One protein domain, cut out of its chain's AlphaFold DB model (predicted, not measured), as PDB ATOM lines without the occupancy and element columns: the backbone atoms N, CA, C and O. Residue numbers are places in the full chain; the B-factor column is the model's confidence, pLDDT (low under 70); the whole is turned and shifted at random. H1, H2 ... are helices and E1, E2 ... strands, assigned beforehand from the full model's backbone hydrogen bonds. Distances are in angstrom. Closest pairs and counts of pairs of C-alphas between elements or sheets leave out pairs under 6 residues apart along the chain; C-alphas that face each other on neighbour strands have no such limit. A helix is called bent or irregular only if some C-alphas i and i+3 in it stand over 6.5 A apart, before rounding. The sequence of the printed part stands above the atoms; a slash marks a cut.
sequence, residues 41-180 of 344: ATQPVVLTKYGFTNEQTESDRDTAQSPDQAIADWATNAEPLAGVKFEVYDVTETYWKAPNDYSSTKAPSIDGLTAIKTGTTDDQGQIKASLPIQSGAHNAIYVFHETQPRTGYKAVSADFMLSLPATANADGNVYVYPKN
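This is residues 41 to 180 of the 344 residues of the protein "LPXTG cell wall anchor domain-containing protein" of Lacticaseibacillus manihotivorans (UniProt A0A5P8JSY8). Two sheets stand face to face as a small sandwich with nearly aligned strands: E5 E4 E7 E8, strongly twisted, over E6 E1 E9. Beyond one end lie the small sheet E2 E3 and the irregular helix H1; the short helix H2 lies at the other end. The printed part has 140 residues, with elements in the order E1 E2 H1 E3 E4 H2 E5 E6 E7 E8 E9, of mixed class; under half of the residues are in named elements. The four-strand sheet is antiparallel in the order E5, E4, E7, E8, and the three-strand sheet is mixed in the order E6, E1, E9. The whole is compact, with a radius of gyration of the C-alphas of 14.6 A and spans of 44 by 33 by 26 A.

E1, residues 42 to 48, begins at C-alpha 42 (-37.400, -38.849, 4.010) and is 18.8 A long; it runs on into E2, residues 50 to 52, at 30 degrees. H1, residues 67 to 77, is 14.0 A long and irregular, C-alphas 73 and 76 being 9.4 A apart. E3 is residues 78 to 80, E4 residues 85 to 90, 17.1 A, and H2 residues 92 to 95. E5 is residues 117 to 120, E6 residues 126 to 132, 19.2 A, and E7 residues 141 to 148, 22.1 A. E8 is residues 160 to 163, and E9, residues 174 to 176, ends at C-alpha 176 (-44.149, -36.948, 18.249).

The sheets of the sandwich have best planes 16 degrees apart, and the parts that face each other are 9.6 A centre to centre. E1 is antiparallel to E6, with N 45 and O 129 2.8 A apart, and parallel to E9, with N 46 and O 174 2.8 A apart. E4 is antiparallel to E5, with N 86 and O 119 2.8 A apart, and to E7, with N 87 and O 145 2.9 A apart. E7 and E8 form a hairpin, with N 142 and O 162 2.9 A apart. Between the sheets, the closest C-alphas of E5 and E6, those of Gly 119 and Ile 127, are 6.2 A apart; E8 and E9 are near each other. E2 and E3 are antiparallel, with N 51 and O 79 2.9 A apart. H1 only grazes the sheet E6 E1 E9, and H2 only grazes the sheet E5 E4 E7 E8. In H1, 3 of 7 O i to N i+4 pairs and 3 of 8 O i to N i+3 pairs are within hydrogen-bond range; H2 is too short for an i+4 pair.

The C-alphas of Thr 76 and Ala 137, the two farthest apart, are 43.8 A apart. The printed part has no cut. The links E2 to H1, H2 to E5 and E7 to E8 are long. Mean pLDDT of the printed part is 89.6; residues 57 to 60, 74 to 76 and 155 are under 70.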
ATOM      1  N   ALA A  41     -33.625 -38.743   1.072       92.12
ATOM      2  CA  ALA A  41     -34.430 -39.763   1.730       92.12
ATOM      3  C   ALA A  41     -35.219 -39.132   2.887       92.12
ATOM      4  O   ALA A  41     -34.657 -38.370   3.671       92.12
ATOM      5  N   THR A  42     -36.515 -39.427   2.988       96.50
ATOM      6  CA  THR A  42     -37.400 -38.849   4.010       96.50
ATOM      7  C   THR A  42     -37.950 -39.921   4.944       96.50
ATOM      8  O   THR A  42     -38.076 -41.084   4.558       96.50
ATOM      9  N   GLN A  43     -38.322 -39.522   6.161       96.94
ATOM     10  CA  GLN A  43     -39.241 -40.283   7.010       96.94
ATOM     11  C   GLN A  43     -40.572 -39.526   7.143       96.94
ATOM     12  O   GLN A  43     -40.558 -38.294   7.250       96.94
ATOM     13  N   PRO A  44     -41.720 -40.226   7.143       97.62
ATOM     14  CA  PRO A  44     -43.000 -39.624   7.475       97.62
ATOM     15  C   PRO A  44     -43.088 -39.414   8.993       97.62
ATOM     16  O   PRO A  44     -43.017 -40.359   9.778       97.62
ATOM     17  N   VAL A  45     -43.236 -38.155   9.398       97.88
ATOM     18  CA  VAL A  45     -43.429 -37.742  10.789       97.88
ATOM     19  C   VAL A  45     -44.895 -37.378  11.011       97.88
ATOM     20  O   VAL A  45     -45.500 -36.660  10.205       97.88
ATOM     21  N   VAL A  46     -45.459 -37.862  12.115       97.44
ATOM     22  CA  VAL A  46     -46.827 -37.582  12.558       97.44
ATOM     23  C   VAL A  46     -46.774 -36.935  13.940       97.44
ATOM     24  O   VAL A  46     -46.627 -37.599  14.968       97.44
ATOM     25  N   LEU A  47     -46.904 -35.611  13.961       96.19
ATOM     26  CA  LEU A  47     -47.119 -34.851  15.187       96.19
ATOM     27  C   LEU A  47     -48.572 -35.051  15.611       96.19
ATOM     28  O   LEU A  47     -49.464 -34.784  14.811       96.19
ATOM     29  N   THR A  48     -48.814 -35.496  16.846       93.81
ATOM     30  CA  THR A  48     -50.166 -35.594  17.420       93.81
ATOM     31  C   THR A  48     -50.261 -34.728  18.666       93.81
ATOM     32  O   THR A  48     -49.577 -34.964  19.664       93.81
ATOM     33  N   LYS A  49     -51.097 -33.695  18.600       91.94
ATOM     34  CA  LYS A  49     -51.242 -32.693  19.643       91.94
ATOM     35  C   LYS A  49     -52.308 -33.095  20.646       91.94
ATOM     36  O   LYS A  49     -53.480 -33.184  20.293       91.94
ATOM     37  N   TYR A  50     -51.904 -33.228  21.905       87.62
ATOM     38  CA  TYR A  50     -52.823 -33.452  23.016       87.62
ATOM     39  C   TYR A  50     -52.902 -32.245  23.953       87.62
ATOM     40  O   TYR A  50     -51.921 -31.514  24.170       87.62
ATOM     41  N   GLY A  51     -54.104 -32.054  24.487       86.62
ATOM     42  CA  GLY A  51     -54.434 -31.186  25.602       86.62
ATOM     43  C   GLY A  51     -54.697 -32.024  26.843       86.62
ATOM     44  O   GLY A  51     -55.372 -33.049  26.765       86.62
ATOM     45  N   PHE A  52     -54.145 -31.597  27.974       84.00
ATOM     46  CA  PHE A  52     -54.240 -32.302  29.247       84.00
ATOM     47  C   PHE A  52     -54.846 -31.406  30.326       84.00
ATOM     48  O   PHE A  52     -54.472 -30.240  30.456       84.00
ATOM     49  N   THR A  53     -55.727 -31.965  31.155       78.88
ATOM     50  CA  THR A  53     -56.386 -31.240  32.264       78.88
ATOM     51  C   THR A  53     -55.425 -30.817  33.381       78.88
ATOM     52  O   THR A  53     -55.746 -29.940  34.176       78.88
ATOM     53  N   ASN A  54     -54.249 -31.445  33.463       74.88
ATOM     54  CA  ASN A  54     -53.221 -31.209  34.476       74.88
ATOM     55  C   ASN A  54     -51.823 -31.244  33.838       74.88
ATOM     56  O   ASN A  54     -51.639 -31.827  32.766       74.88
ATOM     57  N   GLU A  55     -50.823 -30.668  34.509       73.19
ATOM     58  CA  GLU A  55     -49.433 -30.692  34.034       73.19
ATOM     59  C   GLU A  55     -48.884 -32.126  33.994       73.19
ATOM     60  O   GLU A  55     -48.902 -32.844  34.993       73.19
ATOM     61  N   GLN A  56     -48.410 -32.556  32.822       71.75
ATOM     62  CA  GLN A  56     -47.927 -33.919  32.609       71.75
ATOM     63  C   GLN A  56     -46.434 -34.024  32.918       71.75
ATOM     64  O   GLN A  56     -45.595 -33.616  32.117       71.75
ATOM     65  N   THR A  57     -46.104 -34.637  34.053       61.62
ATOM     66  CA  THR A  57     -44.720 -34.910  34.476       61.62
ATOM     67  C   THR A  57     -44.104 -36.154  33.822       61.62
ATOM     68  O   THR A  57     -42.990 -36.534  34.171       61.62
ATOM     69  N   GLU A  58     -44.826 -36.832  32.924       60.56
ATOM     70  CA  GLU A  58     -44.315 -38.017  32.231       60.56
ATOM     71  C   GLU A  58     -43.116 -37.712  31.333       60.56
ATOM     72  O   GLU A  58     -43.029 -36.645  30.720       60.56
ATOM     73  N   SER A  59     -42.249 -38.716  31.195       54.97
ATOM     74  CA  SER A  59     -41.067 -38.706  30.341       54.97
ATOM     75  C   SER A  59     -41.372 -38.474  28.853       54.97
ATOM     76  O   SER A  59     -42.522 -38.487  28.395       54.97
ATOM     77  N   ASP A  60     -40.297 -38.281  28.094       68.19
ATOM     78  CA  ASP A  60     -40.302 -38.351  26.635       68.19
ATOM     79  C   ASP A  60     -40.834 -39.730  26.182       68.19
ATOM     80  O   ASP A  60     -40.618 -40.744  26.858       68.19
ATOM     81  N   ARG A  61     -41.587 -39.766  25.074       73.62
ATOM     82  CA  ARG A  61     -42.191 -40.993  24.519       73.62
ATOM     83  C   ARG A  61     -41.351 -41.544  23.365       73.62
ATOM     84  O   ARG A  61     -40.691 -40.784  22.662       73.62
ATOM     85  N   ASP A  62     -41.397 -42.861  23.171       83.12
ATOM     86  CA  ASP A  62     -40.752 -43.522  22.031       83.12
ATOM     87  C   ASP A  62     -41.430 -43.078  20.725       83.12
ATOM     88  O   ASP A  62     -42.656 -43.132  20.603       83.12
ATOM     89  N   THR A  63     -40.640 -42.660  19.735       88.31
ATOM     90  CA  THR A  63     -41.148 -42.233  18.424       88.31
ATOM     91  C   THR A  63     -41.760 -43.380  17.613       88.31
ATOM     92  O   THR A  63     -42.455 -43.132  16.628       88.31
ATOM     93  N   ALA A  64     -41.554 -44.631  18.033       91.25
ATOM     94  CA  ALA A  64     -42.244 -45.800  17.502       91.25
ATOM     95  C   ALA A  64     -43.624 -46.065  18.144       91.25
ATOM     96  O   ALA A  64     -44.336 -46.948  17.664       91.25
ATOM     97  N   GLN A  65     -44.039 -45.342  19.192       89.50
ATOM     98  CA  GLN A  65     -45.365 -45.501  19.808       89.50
ATOM     99  C   GLN A  65     -46.430 -44.727  19.011       89.50
ATOM    100  O   GLN A  65     -46.316 -43.512  18.858       89.50
ATOM    101  N   SER A  66     -47.476 -45.402  18.521       89.75
ATOM    102  CA  SER A  66     -48.572 -44.762  17.771       89.75
ATOM    103  C   SER A  66     -49.596 -44.060  18.687       89.75
ATOM    104  O   SER A  66     -49.628 -44.344  19.887       89.75
ATOM    105  N   PRO A  67     -50.464 -43.165  18.167       86.69
ATOM    106  CA  PRO A  67     -51.379 -42.377  18.997       86.69
ATOM    107  C   PRO A  67     -52.361 -43.239  19.793       86.69
ATOM    108  O   PRO A  67     -52.590 -42.974  20.970       86.69
ATOM    109  N   ASP A  68     -52.855 -44.327  19.193       85.94
ATOM    110  CA  ASP A  68     -53.716 -45.315  19.858       85.94
ATOM    111  C   ASP A  68     -52.992 -46.025  21.016       85.94
ATOM    112  O   ASP A  68     -53.606 -46.364  22.027       85.94
ATOM    113  N   GLN A  69     -51.676 -46.234  20.889       84.19
ATOM    114  CA  GLN A  69     -50.842 -46.799  21.951       84.19
ATOM    115  C   GLN A  69     -50.517 -45.759  23.031       84.19
ATOM    116  O   GLN A  69     -50.421 -46.118  24.198       84.19
ATOM    117  N   ALA A  70     -50.333 -44.487  22.666       80.19
ATOM    118  CA  ALA A  70     -49.996 -43.415  23.604       80.19
ATOM    119  C   ALA A  70     -51.208 -42.987  24.454       80.19
ATOM    120  O   ALA A  70     -51.099 -42.860  25.674       80.19
ATOM    121  N   ILE A  71     -52.390 -42.844  23.843       77.19
ATOM    122  CA  ILE A  71     -53.627 -42.481  24.555       77.19
ATOM    123  C   ILE A  71     -54.110 -43.594  25.501       77.19
ATOM    124  O   ILE A  71     -54.711 -43.304  26.535       77.19
ATOM    125  N   ALA A  72     -53.799 -44.859  25.196       77.44
ATOM    126  CA  ALA A  72     -54.071 -45.986  26.087       77.44
ATOM    127  C   ALA A  72     -53.307 -45.880  27.422       77.44
ATOM    128  O   ALA A  72     -53.848 -46.268  28.458       77.44
ATOM    129  N   ASP A  73     -52.096 -45.311  27.409       71.44
ATOM    130  CA  ASP A  73     -51.297 -45.084  28.618       71.44
ATOM    131  C   ASP A  73     -51.761 -43.838  29.401       71.44
ATOM    132  O   ASP A  73     -51.774 -43.854  30.631       71.44
ATOM    133  N   TRP A  74     -52.165 -42.760  28.712       69.62
ATOM    134  CA  TRP A  74     -52.605 -41.502  29.347       69.62
ATOM    135  C   TRP A  74     -54.020 -41.537  29.942       69.62
ATOM    136  O   TRP A  74     -54.388 -40.645  30.716       69.62
ATOM    137  N   ALA A  75     -54.810 -42.559  29.603       58.94
ATOM    138  CA  ALA A  75     -56.212 -42.698  29.988       58.94
ATOM    139  C   ALA A  75     -57.062 -41.455  29.615       58.94
ATOM    140  O   ALA A  75     -56.751 -40.709  28.690       58.94
ATOM    141  N   THR A  76     -58.177 -41.230  30.314       64.56
ATOM    142  CA  THR A  76     -59.213 -40.231  29.969       64.56
ATOM    143  C   THR A  76     -58.815 -38.762  30.196       64.56
ATOM    144  O   THR A  76     -59.692 -37.907  30.285       64.56
ATOM    145  N   ASN A  77     -57.523 -38.458  30.334       73.12
ATOM    146  CA  ASN A  77     -57.014 -37.127  30.682       73.12
ATOM    147  C   ASN A  77     -56.382 -36.374  29.495       73.12
ATOM    148  O   ASN A  77     -55.867 -35.275  29.700       73.12
ATOM    149  N   ALA A  78     -56.403 -36.963  28.293       81.62
ATOM    150  CA  ALA A  78     -55.820 -36.417  27.070       81.62
ATOM    151  C   ALA A  78     -56.878 -36.279  25.959       81.62
ATOM    152  O   ALA A  78     -57.494 -37.270  25.568       81.62
ATOM    153  N   GLU A  79     -57.056 -35.073  25.416       86.44
ATOM    154  CA  GLU A  79     -57.933 -34.798  24.266       86.44
ATOM    155  C   GLU A  79     -57.097 -34.359  23.044       86.44
ATOM    156  O   GLU A  79     -56.183 -33.541  23.208       86.44
ATOM    157  N   PRO A  80     -57.345 -34.884  21.827       90.69
ATOM    158  CA  PRO A  80     -56.665 -34.419  20.619       90.69
ATOM    159  C   PRO A  80     -57.091 -32.987  20.254       90.69
ATOM    160  O   PRO A  80     -58.278 -32.687  20.153       90.69
ATOM    161  N   LEU A  81     -56.127 -32.093  20.021       91.44
ATOM    162  CA  LEU A  81     -56.399 -30.674  19.765       91.44
ATOM    163  C   LEU A  81     -56.324 -30.331  18.279       91.44
ATOM    164  O   LEU A  81     -55.233 -30.146  17.739       91.44
ATOM    165  N   ALA A  82     -57.482 -30.170  17.643       93.19
ATOM    166  CA  ALA A  82     -57.612 -29.614  16.295       93.19
ATOM    167  C   ALA A  82     -57.366 -28.094  16.266       93.19
ATOM    168  O   ALA A  82     -57.682 -27.391  17.231       93.19
ATOM    169  N   GLY A  83     -56.880 -27.547  15.151       92.75
ATOM    170  CA  GLY A  83     -56.726 -26.096  14.987       92.75
ATOM    171  C   GLY A  83     -55.574 -25.466  15.785       92.75
ATOM    172  O   GLY A  83     -55.681 -24.303  16.177       92.75
ATOM    173  N   VAL A  84     -54.506 -26.226  16.050       93.56
ATOM    174  CA  VAL A  84     -53.235 -25.767  16.643       93.56
ATOM    175  C   VAL A  84     -52.185 -25.683  15.536       93.56
ATOM    176  O   VAL A  84     -52.024 -26.641  14.775       93.56
ATOM    177  N   LYS A  85     -51.477 -24.555  15.421       94.50
ATOM    178  CA  LYS A  85     -50.525 -24.310  14.324       94.50
ATOM    179  C   LYS A  85     -49.078 -24.567  14.747       94.50
ATOM    180  O   LYS A  85     -48.605 -23.992  15.728       94.50
ATOM    181  N   PHE A  86     -48.363 -25.347  13.943       96.00
ATOM    182  CA  PHE A  86     -46.931 -25.613  14.080       96.00
ATOM    183  C   PHE A  86     -46.129 -25.118  12.884       96.00
ATOM    184  O   PHE A  86     -46.580 -25.158  11.734       96.00
ATOM    185  N   GLU A  87     -44.896 -24.725  13.175       97.00
ATOM    186  CA  GLU A  87     -43.846 -24.451  12.202       97.00
ATOM    187  C   GLU A  87     -42.629 -25.327  12.522       97.00
ATOM    188  O   GLU A  87     -42.299 -25.559  13.687       97.00
ATOM    189  N   VAL A  88     -42.005 -25.889  11.486       97.81
ATOM    190  CA  VAL A  88     -40.879 -26.824  11.605       97.81
ATOM    191  C   VAL A  88     -39.647 -26.191  10.983       97.81
ATOM    192  O   VAL A  88     -39.674 -25.796   9.814       97.81
ATOM    193  N   TYR A  89     -38.567 -26.128  11.749       98.12
ATOM    194  CA  TYR A  89     -37.309 -25.499  11.360       98.12
ATOM    195  C   TYR A  89     -36.199 -26.540  11.272       98.12
ATOM    196  O   TYR A  89     -36.031 -27.348  12.184       98.12
ATOM    197  N   ASP A  90     -35.424 -26.500  10.191       97.81
ATOM    198  CA  ASP A  90     -34.164 -27.234  10.099       97.81
ATOM    199  C   ASP A  90     -33.089 -26.471  10.883       97.81
ATOM    200  O   ASP A  90     -32.703 -25.365  10.503       97.81
ATOM    201  N   VAL A  91     -32.622 -27.054  11.988       97.50
ATOM    202  CA  VAL A  91     -31.571 -26.479  12.843       97.50
ATOM    203  C   VAL A  91     -30.249 -27.244  12.731       97.50
ATOM    204  O   VAL A  91     -29.345 -27.032  13.544       97.50
ATOM    205  N   THR A  92     -30.113 -28.132  11.740       97.25
ATOM    206  CA  THR A  92     -29.004 -29.093  11.612       97.25
ATOM    207  C   THR A  92     -27.636 -28.410  11.675       97.25
ATOM    208  O   THR A  92     -26.793 -28.796  12.486       97.25
ATOM    209  N   GLU A  93     -27.414 -27.347  10.895       95.62
ATOM    210  CA  GLU A  93     -26.127 -26.632  10.880       95.62
ATOM    211  C   GLU A  93     -25.800 -25.965  12.231       95.62
ATOM    212  O   GLU A  93     -24.632 -25.830  12.592       95.62
ATOM    213  N   THR A  94     -26.811 -25.546  12.995       96.25
ATOM    214  CA  THR A  94     -26.628 -24.923  14.316       96.25
ATOM    215  C   THR A  94     -26.370 -25.978  15.389       96.25
ATOM    216  O   THR A  94     -25.429 -25.831  16.169       96.25
ATOM    217  N   TYR A  95     -27.127 -27.079  15.386       97.00
ATOM    218  CA  TYR A  95     -26.942 -28.191  16.318       97.00
ATOM    219  C   TYR A  95     -25.544 -28.814  16.196       97.00
ATOM    220  O   TYR A  95     -24.828 -28.934  17.190       97.00
ATOM    221  N   TRP A  96     -25.107 -29.158  14.979       96.69
ATOM    222  CA  TRP A  96     -23.843 -29.877  14.769       96.69
ATOM    223  C   TRP A  96     -22.577 -29.040  15.017       96.69
ATOM    224  O   TRP A  96     -21.494 -29.613  15.134       96.69
ATOM    225  N   LYS A  97     -22.695 -27.715  15.201       96.75
ATOM    226  CA  LYS A  97     -21.595 -26.864  15.700       96.75
ATOM    227  C   LYS A  97     -21.295 -27.096  17.184       96.75
ATOM    228  O   LYS A  97     -20.136 -26.971  17.578       96.75
ATOM    229  N   ALA A  98     -22.303 -27.427  17.994       96.00
ATOM    230  CA  ALA A  98     -22.151 -27.656  19.432       96.00
ATOM    231  C   ALA A  98     -23.228 -28.609  20.011       96.00
ATOM    232  O   ALA A  98     -24.037 -28.180  20.829       96.00
ATOM    233  N   PRO A  99     -23.240 -29.917  19.668       94.38
ATOM    234  CA  PRO A  99     -24.289 -30.842  20.129       94.38
ATOM    235  C   PRO A  99     -24.461 -30.910  21.656       94.38
ATOM    236  O   PRO A  99     -25.567 -31.108  22.147       94.38
ATOM    237  N   ASN A 100     -23.375 -30.703  22.410       95.50
ATOM    238  CA  ASN A 100     -23.376 -30.717  23.878       95.50
ATOM    239  C   ASN A 100     -24.106 -29.518  24.514       95.50
ATOM    240  O   ASN A 100     -24.385 -29.554  25.712       95.50
ATOM    241  N   ASP A 101     -24.401 -28.463  23.747       94.50
ATOM    242  CA  ASP A 101     -25.133 -27.295  24.240       94.50
ATOM    243  C   ASP A 101     -26.656 -27.511  24.225       94.50
ATOM    244  O   ASP A 101     -27.381 -26.645  24.721       94.50
ATOM    245  N   TYR A 102     -27.157 -28.634  23.700       92.44
ATOM    246  CA  TYR A 102     -28.581 -28.880  23.450       92.44
ATOM    247  C   TYR A 102     -29.094 -30.166  24.129       92.44
ATOM    248  O   TYR A 102     -28.330 -31.075  24.450       92.44
ATOM    249  N   SER A 103     -30.404 -30.244  24.379       85.75
ATOM    250  CA  SER A 103     -31.084 -31.384  25.027       85.75
ATOM    251  C   SER A 103     -32.548 -31.481  24.573       85.75
ATOM    252  O   SER A 103     -33.041 -30.556  23.930       85.75
ATOM    253  N   SER A 104     -33.292 -32.534  24.948       73.56
ATOM    254  CA  SER A 104     -34.741 -32.616  24.650       73.56
ATOM    255  C   SER A 104     -35.560 -31.447  25.228       73.56
ATOM    256  O   SER A 104     -36.646 -31.164  24.738       73.56
ATOM    257  N   THR A 105     -35.006 -30.722  26.206       76.06
ATOM    258  CA  THR A 105     -35.578 -29.525  26.844       76.06
ATOM    259  C   THR A 105     -34.880 -28.209  26.467       76.06
ATOM    260  O   THR A 105     -35.193 -27.165  27.041       76.06
ATOM    261  N   LYS A 106     -33.911 -28.232  25.541       88.31
ATOM    262  CA  LYS A 106     -33.143 -27.055  25.107       88.31
ATOM    263  C   LYS A 106     -32.760 -27.175  23.631       88.31
ATOM    264  O   LYS A 106     -31.701 -27.709  23.293       88.31
ATOM    265  N   ALA A 107     -33.620 -26.648  22.767       91.25
ATOM    266  CA  ALA A 107     -33.383 -26.533  21.332       91.25
ATOM    267  C   ALA A 107     -32.335 -25.448  20.974       91.25
ATOM    268  O   ALA A 107     -32.102 -24.518  21.756       91.25
ATOM    269  N   PRO A 108     -31.711 -25.525  19.782       94.31
ATOM    270  CA  PRO A 108     -31.118 -24.374  19.106       94.31
ATOM    271  C   PRO A 108     -32.143 -23.262  18.868       94.31
ATOM    272  O   PRO A 108     -33.322 -23.543  18.673       94.31
ATOM    273  N   SER A 109     -31.689 -22.005  18.826       93.75
ATOM    274  CA  SER A 109     -32.564 -20.905  18.408       93.75
ATOM    275  C   SER A 109     -32.958 -21.044  16.932       93.75
ATOM    276  O   SER A 109     -32.138 -21.415  16.087       93.75
ATOM    277  N   ILE A 110     -34.215 -20.696  16.653       95.50
ATOM    278  CA  ILE A 110     -34.819 -20.578  15.323       95.50
ATOM    279  C   ILE A 110     -34.777 -19.137  14.770       95.50
ATOM    280  O   ILE A 110     -35.276 -18.884  13.673       95.50
ATOM    281  N   ASP A 111     -34.173 -18.188  15.497       94.62
ATOM    282  CA  ASP A 111     -34.100 -16.769  15.122       94.62
ATOM    283  C   ASP A 111     -33.459 -16.573  13.736       94.62
ATOM    284  O   ASP A 111     -32.298 -16.912  13.503       94.62
ATOM    285  N   GLY A 112     -34.214 -15.977  12.809       93.88
ATOM    286  CA  GLY A 112     -33.754 -15.713  11.442       93.88
ATOM    287  C   GLY A 112     -33.753 -16.929  10.507       93.88
ATOM    288  O   GLY A 112     -33.359 -16.784   9.348       93.88
ATOM    289  N   LEU A 113     -34.209 -18.099  10.964       96.12
ATOM    290  CA  LEU A 113     -34.498 -19.240  10.096       96.12
ATOM    291  C   LEU A 113     -35.877 -19.090   9.432       96.12
ATOM    292  O   LEU A 113     -36.767 -18.404   9.933       96.12
ATOM    293  N   THR A 114     -36.071 -19.792   8.317       97.25
ATOM    294  CA  THR A 114     -37.379 -19.943   7.662       97.25
ATOM    295  C   THR A 114     -37.939 -21.324   7.981       97.25
ATOM    296  O   THR A 114     -37.216 -22.317   7.877       97.25
ATOM    297  N   ALA A 115     -39.224 -21.411   8.322       97.56
ATOM    298  CA  ALA A 115     -39.893 -22.690   8.526       97.56
ATOM    299  C   ALA A 115     -39.902 -23.508   7.219       97.56
ATOM    300  O   ALA A 115     -40.447 -23.071   6.204       97.56
ATOM    301  N   ILE A 116     -39.324 -24.710   7.244       96.75
ATOM    302  CA  ILE A 116     -39.312 -25.635   6.097       96.75
ATOM    303  C   ILE A 116     -40.670 -26.318   5.889       96.75
ATOM    304  O   ILE A 116     -40.969 -26.829   4.809       96.75
ATOM    305  N   LYS A 117     -41.504 -26.335   6.934       97.00
ATOM    306  CA  LYS A 117     -42.867 -26.853   6.906       97.00
ATOM    307  C   LYS A 117     -43.728 -26.066   7.882       97.00
ATOM    308  O   LYS A 117     -43.299 -25.765   8.989       97.00
ATOM    309  N   THR A 118     -44.965 -25.799   7.490       96.69
ATOM    310  CA  THR A 118     -46.021 -25.311   8.378       96.69
ATOM    311  C   THR A 118     -47.202 -26.278   8.321       96.69
ATOM    312  O   THR A 118     -47.351 -27.040   7.356       96.69
ATOM    313  N   GLY A 119     -48.026 -26.289   9.365       95.38
ATOM    314  CA  GLY A 119     -49.237 -27.100   9.411       95.38
ATOM    315  C   GLY A 119     -50.149 -26.719  10.567       95.38
ATOM    316  O   GLY A 119     -49.698 -26.169  11.569       95.38
ATOM    317  N   THR A 120     -51.425 -27.059  10.424       95.50
ATOM    318  CA  THR A 120     -52.450 -26.915  11.461       95.50
ATOM    319  C   THR A 120     -53.038 -28.293  11.732       95.50
ATOM    320  O   THR A 120     -53.244 -29.059  10.789       95.50
ATOM    321  N   THR A 121     -53.262 -28.633  12.999       96.00
ATOM    322  CA  THR A 121     -53.743 -29.960  13.401       96.00
ATOM    323  C   THR A 121     -55.170 -30.249  12.930       96.00
ATOM    324  O   THR A 121     -56.055 -29.394  13.033       96.00
ATOM    325  N   ASP A 122     -55.385 -31.469  12.432       95.88
ATOM    326  CA  ASP A 122     -56.694 -31.998  12.023       95.88
ATOM    327  C   ASP A 122     -57.595 -32.380  13.222       95.88
ATOM    328  O   ASP A 122     -57.207 -32.240  14.382       95.88
ATOM    329  N   ASP A 123     -58.806 -32.885  12.950       93.81
ATOM    330  CA  ASP A 123     -59.776 -33.345  13.964       93.81
ATOM    331  C   ASP A 123     -59.270 -34.520  14.832       93.81
ATOM    332  O   ASP A 123     -59.905 -34.880  15.823       93.81
ATOM    333  N   GLN A 124     -58.144 -35.148  14.475       93.25
ATOM    334  CA  GLN A 124     -57.456 -36.169  15.273       93.25
ATOM    335  C   GLN A 124     -56.253 -35.580  16.036       93.25
ATOM    336  O   GLN A 124     -55.488 -36.317  16.661       93.25
ATOM    337  N   GLY A 125     -56.076 -34.255  15.996       94.12
ATOM    338  CA  GLY A 125     -54.944 -33.533  16.568       94.12
ATOM    339  C   GLY A 125     -53.659 -33.663  15.747       94.12
ATOM    340  O   GLY A 125     -52.590 -33.357  16.272       94.12
ATOM    341  N   GLN A 126     -53.709 -34.141  14.499       96.44
ATOM    342  CA  GLN A 126     -52.520 -34.584  13.764       96.44
ATOM    343  C   GLN A 126     -52.020 -33.578  12.718       96.44
ATOM    344  O   GLN A 126     -52.796 -32.933  12.015       96.44
ATOM    345  N   ILE A 127     -50.695 -33.502  12.569       97.50
ATOM    346  CA  ILE A 127     -49.993 -32.918  11.415       97.50
ATOM    347  C   ILE A 127     -49.070 -33.997  10.846       97.50
ATOM    348  O   ILE A 127     -48.303 -34.621  11.580       97.50
ATOM    349  N   LYS A 128     -49.136 -34.211   9.528       96.94
ATOM    350  CA  LYS A 128     -48.401 -35.268   8.817       96.94
ATOM    351  C   LYS A 128     -47.437 -34.644   7.807       96.94
ATOM    352  O   LYS A 128     -47.863 -33.880   6.937       96.94
ATOM    353  N   ALA A 129     -46.144 -34.944   7.916       95.75
ATOM    354  CA  ALA A 129     -45.107 -34.376   7.055       95.75
ATOM    355  C   ALA A 129     -43.961 -35.364   6.803       95.75
ATOM    356  O   ALA A 129     -43.374 -35.887   7.744       95.75
ATOM    357  N   SER A 130     -43.589 -35.569   5.538       96.81
ATOM    358  CA  SER A 130     -42.321 -36.223   5.197       96.81
ATOM    359  C   SER A 130     -41.175 -35.225   5.354       96.81
ATOM    360  O   SER A 130     -41.193 -34.177   4.705       96.81
ATOM    361  N   LEU A 131     -40.193 -35.544   6.196       97.31
ATOM    362  CA  LEU A 131     -39.017 -34.709   6.463       97.31
ATOM    363  C   LEU A 131     -37.733 -35.446   6.037       97.31
ATOM    364  O   LEU A 131     -37.648 -36.659   6.261       97.31
ATOM    365  N   PRO A 132     -36.746 -34.768   5.415       97.56
ATOM    366  CA  PRO A 132     -35.452 -35.364   5.074       97.56
ATOM    367  C   PRO A 132     -34.735 -35.975   6.283       97.56
ATOM    368  O   PRO A 132     -34.736 -35.409   7.369       97.56
ATOM    369  N   ILE A 133     -34.079 -37.122   6.107       97.31
ATOM    370  CA  ILE A 133     -33.280 -37.753   7.172       97.31
ATOM    371  C   ILE A 133     -31.861 -37.176   7.269       97.31
ATOM    372  O   ILE A 133     -31.145 -37.443   8.232       97.31
ATOM    373  N   GLN A 134     -31.449 -36.381   6.280       96.44
ATOM    374  CA  GLN A 134     -30.166 -35.685   6.232       96.44
ATOM    375  C   GLN A 134     -30.363 -34.237   5.790       96.44
ATOM    376  O   GLN A 134     -31.228 -33.947   4.962       96.44
ATOM    377  N   SER A 135     -29.525 -33.352   6.322       96.19
ATOM    378  CA  SER A 135     -29.399 -31.964   5.883       96.19
ATOM    379  C   SER A 135     -27.916 -31.593   5.841       96.19
ATOM    380  O   SER A 135     -27.167 -31.805   6.802       96.19
ATOM    381  N   GLY A 136     -27.449 -31.141   4.675       92.62
ATOM    382  CA  GLY A 136     -26.019 -31.069   4.373       92.62
ATOM    383  C   GLY A 136     -25.325 -32.427   4.553       92.62
ATOM    384  O   GLY A 136     -25.780 -33.446   4.039       92.62
ATOM    385  N   ALA A 137     -24.217 -32.445   5.296       92.50
ATOM    386  CA  ALA A 137     -23.410 -33.645   5.544       92.50
ATOM    387  C   ALA A 137     -23.838 -34.463   6.784       92.50
ATOM    388  O   ALA A 137     -23.137 -35.405   7.161       92.50
ATOM    389  N   HIS A 138     -24.943 -34.105   7.448       96.44
ATOM    390  CA  HIS A 138     -25.320 -34.653   8.753       96.44
ATOM    391  C   HIS A 138     -26.742 -35.222   8.780       96.44
ATOM    392  O   HIS A 138     -27.597 -34.855   7.976       96.44
ATOM    393  N   ASN A 139     -26.999 -36.088   9.766       96.94
ATOM    394  CA  ASN A 139     -28.347 -36.452  10.201       96.94
ATOM    395  C   ASN A 139     -29.139 -35.183  10.544       96.94
ATOM    396  O   ASN A 139     -28.637 -34.329  11.288       96.94
ATOM    397  N   ALA A 140     -30.348 -35.061   9.997       97.88
ATOM    398  CA  ALA A 140     -31.143 -33.846  10.121       97.88
ATOM    399  C   ALA A 140     -31.700 -33.668  11.541       97.88
ATOM    400  O   ALA A 140     -32.129 -34.636  12.173       97.88
ATOM    401  N   ILE A 141     -31.716 -32.425  12.023       97.19
ATOM    402  CA  ILE A 141     -32.251 -32.028  13.329       97.19
ATOM    403  C   ILE A 141     -33.337 -30.980  13.100       97.19
ATOM    404  O   ILE A 141     -33.062 -29.898  12.575       97.19
ATOM    405  N   TYR A 142     -34.558 -31.288  13.527       97.19
ATOM    406  CA  TYR A 142     -35.715 -30.408  13.385       97.19
ATOM    407  C   TYR A 142     -36.194 -29.890  14.731       97.19
ATOM    408  O   TYR A 142     -36.310 -30.667  15.676       97.19
ATOM    409  N   VAL A 143     -36.524 -28.599  14.792       96.44
ATOM    410  CA  VAL A 143     -37.301 -27.998  15.886       96.44
ATOM    411  C   VAL A 143     -38.746 -27.856  15.437       96.44
ATOM    412  O   VAL A 143     -39.013 -27.342  14.351       96.44
ATOM    413  N   PHE A 144     -39.669 -28.297  16.286       95.12
ATOM    414  CA  PHE A 144     -41.104 -28.093  16.126       95.12
ATOM    415  C   PHE A 144     -41.553 -26.995  17.090       95.12
ATOM    416  O   PHE A 144     -41.504 -27.182  18.306       95.12
ATOM    417  N   HIS A 145     -41.992 -25.871  16.530       94.38
ATOM    418  CA  HIS A 145     -42.415 -24.677  17.255       94.38
ATOM    419  C   HIS A 145     -43.938 -24.514  17.149       94.38
ATOM    420  O   HIS A 145     -44.487 -24.475  16.042       94.38
ATOM    421  N   GLU A 146     -44.641 -24.429  18.281       94.00
ATOM    422  CA  GLU A 146     -46.071 -24.101  18.291       94.00
ATOM    423  C   GLU A 146     -46.228 -22.588  18.116       94.00
ATOM    424  O   GLU A 146     -45.842 -21.820  18.990       94.00
ATOM    425  N   THR A 147     -46.810 -22.145  16.998       92.31
ATOM    426  CA  THR A 147     -47.045 -20.707  16.746       92.31
ATOM    427  C   THR A 147     -48.435 -20.247  17.166       92.31
ATOM    428  O   THR A 147     -48.662 -19.045  17.297       92.31
ATOM    429  N   GLN A 148     -49.379 -21.172  17.374       90.31
ATOM    430  CA  GLN A 148     -50.750 -20.815  17.736       90.31
ATOM    431  C   GLN A 148     -51.438 -21.901  18.581       90.31
ATOM    432  O   GLN A 148     -51.833 -22.931  18.024       90.31
ATOM    433  N   PRO A 149     -51.622 -21.676  19.897       89.88
ATOM    434  CA  PRO A 149     -52.314 -22.604  20.785       89.88
ATOM    435  C   PRO A 149     -53.831 -22.547  20.580       89.88
ATOM    436  O   PRO A 149     -54.393 -21.515  20.196       89.88
ATOM    437  N   ARG A 150     -54.512 -23.650  20.905       90.81
ATOM    438  CA  ARG A 150     -55.980 -23.751  20.982       90.81
ATOM    439  C   ARG A 150     -56.543 -22.796  22.052       90.81
ATOM    440  O   ARG A 150     -55.953 -22.672  23.122       90.81
ATOM    441  N   THR A 151     -57.699 -22.169  21.812       89.25
ATOM    442  CA  THR A 151     -58.445 -21.449  22.871       89.25
ATOM    443  C   THR A 151     -58.742 -22.383  24.054       89.25
ATOM    444  O   THR A 151     -59.097 -23.538  23.836       89.25
ATOM    445  N   GLY A 152     -58.602 -21.898  25.291       84.31
ATOM    446  CA  GLY A 152     -58.789 -22.709  26.506       84.31
ATOM    447  C   GLY A 152     -57.548 -23.491  26.956       84.31
ATOM    448  O   GLY A 152     -57.591 -24.214  27.946       84.31
ATOM    449  N   TYR A 153     -56.415 -23.345  26.265       84.81
ATOM    450  CA  TYR A 153     -55.139 -23.957  26.643       84.81
ATOM    451  C   TYR A 153     -54.102 -22.895  27.012       84.81
ATOM    452  O   TYR A 153     -54.179 -21.753  26.555       84.81
ATOM    453  N   LYS A 154     -53.131 -23.265  27.861       70.44
ATOM    454  CA  LYS A 154     -51.988 -22.399  28.180       70.44
ATOM    455  C   LYS A 154     -51.236 -22.029  26.892       70.44
ATOM    456  O   LYS A 154     -51.328 -22.729  25.885       70.44
ATOM    457  N   ALA A 155     -50.481 -20.932  26.955       66.56
ATOM    458  CA  ALA A 155     -49.626 -20.488  25.857       66.56
ATOM    459  C   ALA A 155     -48.703 -21.612  25.342       66.56
ATOM    460  O   ALA A 155     -48.330 -22.497  26.111       66.56
ATOM    461  N   VAL A 156     -48.382 -21.514  24.047       74.38
ATOM    462  CA  VAL A 156     -47.550 -22.387  23.191       74.38
ATOM    463  C   VAL A 156     -46.738 -23.491  23.888       74.38
ATOM    464  O   VAL A 156     -45.959 -23.225  24.805       74.38
ATOM    465  N   SER A 157     -46.859 -24.737  23.403       76.94
ATOM    466  CA  SER A 157     -46.006 -25.842  23.864       76.94
ATOM    467  C   SER A 157     -44.524 -25.481  23.748       76.94
ATOM    468  O   SER A 157     -44.120 -24.912  22.736       76.94
ATOM    469  N   ALA A 158     -43.713 -25.881  24.729       82.81
ATOM    470  CA  ALA A 158     -42.264 -25.731  24.641       82.81
ATOM    471  C   ALA A 158     -41.702 -26.422  23.384       82.81
ATOM    472  O   ALA A 158     -42.080 -27.556  23.075       82.81
ATOM    473  N   ASP A 159     -40.783 -25.738  22.699       90.31
ATOM    474  CA  ASP A 159     -40.093 -26.249  21.516       90.31
ATOM    475  C   ASP A 159     -39.410 -27.588  21.812       90.31
ATOM    476  O   ASP A 159     -38.673 -27.725  22.794       90.31
ATOM    477  N   PHE A 160     -39.609 -28.564  20.927       89.06
ATOM    478  CA  PHE A 160     -38.972 -29.875  21.025       89.06
ATOM    479  C   PHE A 160     -38.198 -30.215  19.750       89.06
ATOM    480  O   PHE A 160     -38.517 -29.746  18.654       89.06
ATOM    481  N   MET A 161     -37.167 -31.047  19.908       92.25
ATOM    482  CA  MET A 161     -36.317 -31.501  18.810       92.25
ATOM    483  C   MET A 161     -36.641 -32.924  18.357       92.25
ATOM    484  O   MET A 161     -36.986 -33.785  19.165       92.25
ATOM    485  N   LEU A 162     -36.407 -33.188  17.074       94.19
ATOM    486  CA  LEU A 162     -36.387 -34.521  16.479       94.19
ATOM    487  C   LEU A 162     -35.133 -34.673  15.607       94.19
ATOM    488  O   LEU A 162     -34.953 -33.924  14.647       94.19
ATOM    489  N   SER A 163     -34.284 -35.653  15.919       95.00
ATOM    490  CA  SER A 163     -33.218 -36.091  15.009       95.00
ATOM    491  C   SER A 163     -33.767 -37.168  14.083       95.00
ATOM    492  O   SER A 163     -34.356 -38.134  14.565       95.00
ATOM    493  N   LEU A 164     -33.515 -37.049  12.781       96.44
ATOM    494  CA  LEU A 164     -33.783 -38.102  11.802       96.44
ATOM    495  C   LEU A 164     -32.461 -38.733  11.303       96.44
ATOM    496  O   LEU A 164     -31.434 -38.052  11.298       96.44
ATOM    497  N   PRO A 165     -32.447 -40.020  10.899       96.50
ATOM    498  CA  PRO A 165     -33.556 -40.963  10.993       96.50
ATOM    499  C   PRO A 165     -33.845 -41.388  12.446       96.50
ATOM    500  O   PRO A 165     -32.931 -41.732  13.194       96.50
ATOM    501  N   ALA A 166     -35.123 -41.381  12.821       95.56
ATOM    502  CA  ALA A 166     -35.625 -41.810  14.126       95.56
ATOM    503  C   ALA A 166     -36.179 -43.245  14.076       95.56
ATOM    504  O   ALA A 166     -36.427 -43.795  12.995       95.56
ATOM    505  N   THR A 167     -36.418 -43.847  15.245       95.44
ATOM    506  CA  THR A 167     -37.127 -45.130  15.350       95.44
ATOM    507  C   THR A 167     -38.575 -44.944  14.900       95.44
ATOM    508  O   THR A 167     -39.323 -44.180  15.506       95.44
ATOM    509  N   ALA A 168     -38.966 -45.633  13.831       95.56
ATOM    510  CA  ALA A 168     -40.335 -45.627  13.329       95.56
ATOM    511  C   ALA A 168     -41.159 -46.784  13.919       95.56
ATOM    512  O   ALA A 168     -40.616 -47.823  14.305       95.56
ATOM    513  N   ASN A 169     -42.479 -46.615  13.936       96.06
ATOM    514  CA  ASN A 169     -43.447 -47.679  14.176       96.06
ATOM    515  C   ASN A 169     -43.399 -48.732  13.044       96.06
ATOM    516  O   ASN A 169     -42.815 -48.515  11.979       96.06
ATOM    517  N   ALA A 170     -44.044 -49.882  13.253       93.94
ATOM    518  CA  ALA A 170     -44.172 -50.944  12.258       93.94
ATOM    519  C   ALA A 170     -44.915 -50.521  10.969       93.94
ATOM    520  O   ALA A 170     -44.764 -51.191   9.947       93.94
ATOM    521  N   ASP A 171     -45.690 -49.432  10.994       94.06
ATOM    522  CA  ASP A 171     -46.311 -48.831   9.803       94.06
ATOM    523  C   ASP A 171     -45.387 -47.867   9.021       94.06
ATOM    524  O   ASP A 171     -45.738 -47.426   7.926       94.06
ATOM    525  N   GLY A 172     -44.194 -47.577   9.553       94.06
ATOM    526  CA  GLY A 172     -43.191 -46.684   8.968       94.06
ATOM    527  C   GLY A 172     -43.237 -45.230   9.454       94.06
ATOM    528  O   GLY A 172     -42.348 -44.463   9.079       94.06
ATOM    529  N   ASN A 173     -44.209 -44.841  10.288       96.69
ATOM    530  CA  ASN A 173     -44.326 -43.480  10.821       96.69
ATOM    531  C   ASN A 173     -43.442 -43.235  12.052       96.69
ATOM    532  O   ASN A 173     -43.254 -44.107  12.899       96.69
ATOM    533  N   VAL A 174     -42.940 -42.006  12.168       96.88
ATOM    534  CA  VAL A 174     -42.250 -41.466  13.348       96.88
ATOM    535  C   VAL A 174     -43.225 -40.545  14.083       96.88
ATOM    536  O   VAL A 174     -43.667 -39.542  13.523       96.88
ATOM    537  N   TYR A 175     -43.578 -40.861  15.325       95.25
ATOM    538  CA  TYR A 175     -44.579 -40.116  16.095       95.25
ATOM    539  C   TYR A 175     -43.956 -39.139  17.096       95.25
ATOM    540  O   TYR A 175     -42.963 -39.459  17.745       95.25
ATOM    541  N   VAL A 176     -44.558 -37.955  17.250       93.12
ATOM    542  CA  VAL A 176     -44.149 -36.948  18.249       93.12
ATOM    543  C   VAL A 176     -45.357 -36.292  18.924       93.12
ATOM    544  O   VAL A 176     -46.394 -36.081  18.292       93.12
ATOM    545  N   TYR A 177     -45.224 -35.964  20.214       89.81
ATOM    546  CA  TYR A 177     -46.356 -35.641  21.097       89.81
ATOM    547  C   TYR A 177     -46.156 -34.347  21.913       89.81
ATOM    548  O   TYR A 177     -45.910 -34.415  23.121       89.81
ATOM    549  N   PRO A 178     -46.259 -33.153  21.295       88.06
ATOM    550  CA  PRO A 178     -46.232 -31.888  22.027       88.06
ATOM    551  C   PRO A 178     -47.400 -31.784  23.022       88.06
ATOM    552  O   PRO A 178     -48.572 -31.939  22.661       88.06
ATOM    553  N   LYS A 179     -47.096 -31.481  24.287       78.75
ATOM    554  CA  LYS A 179     -48.044 -31.489  25.418       78.75
ATOM    555  C   LYS A 179     -48.525 -30.059  25.722       78.75
ATOM    556  O   LYS A 179     -47.692 -29.213  26.023       78.75
ATOM    557  N   ASN A 180     -49.837 -29.785  25.668       80.19
ATOM    558  CA  ASN A 180     -50.421 -28.540  26.211       80.19
ATOM    559  C   ASN A 180     -51.217 -28.866  27.462       80.19
ATOM    560  O   ASN A 180     -51.884 -29.895  27.531       80.19
TER     561      ASN A 180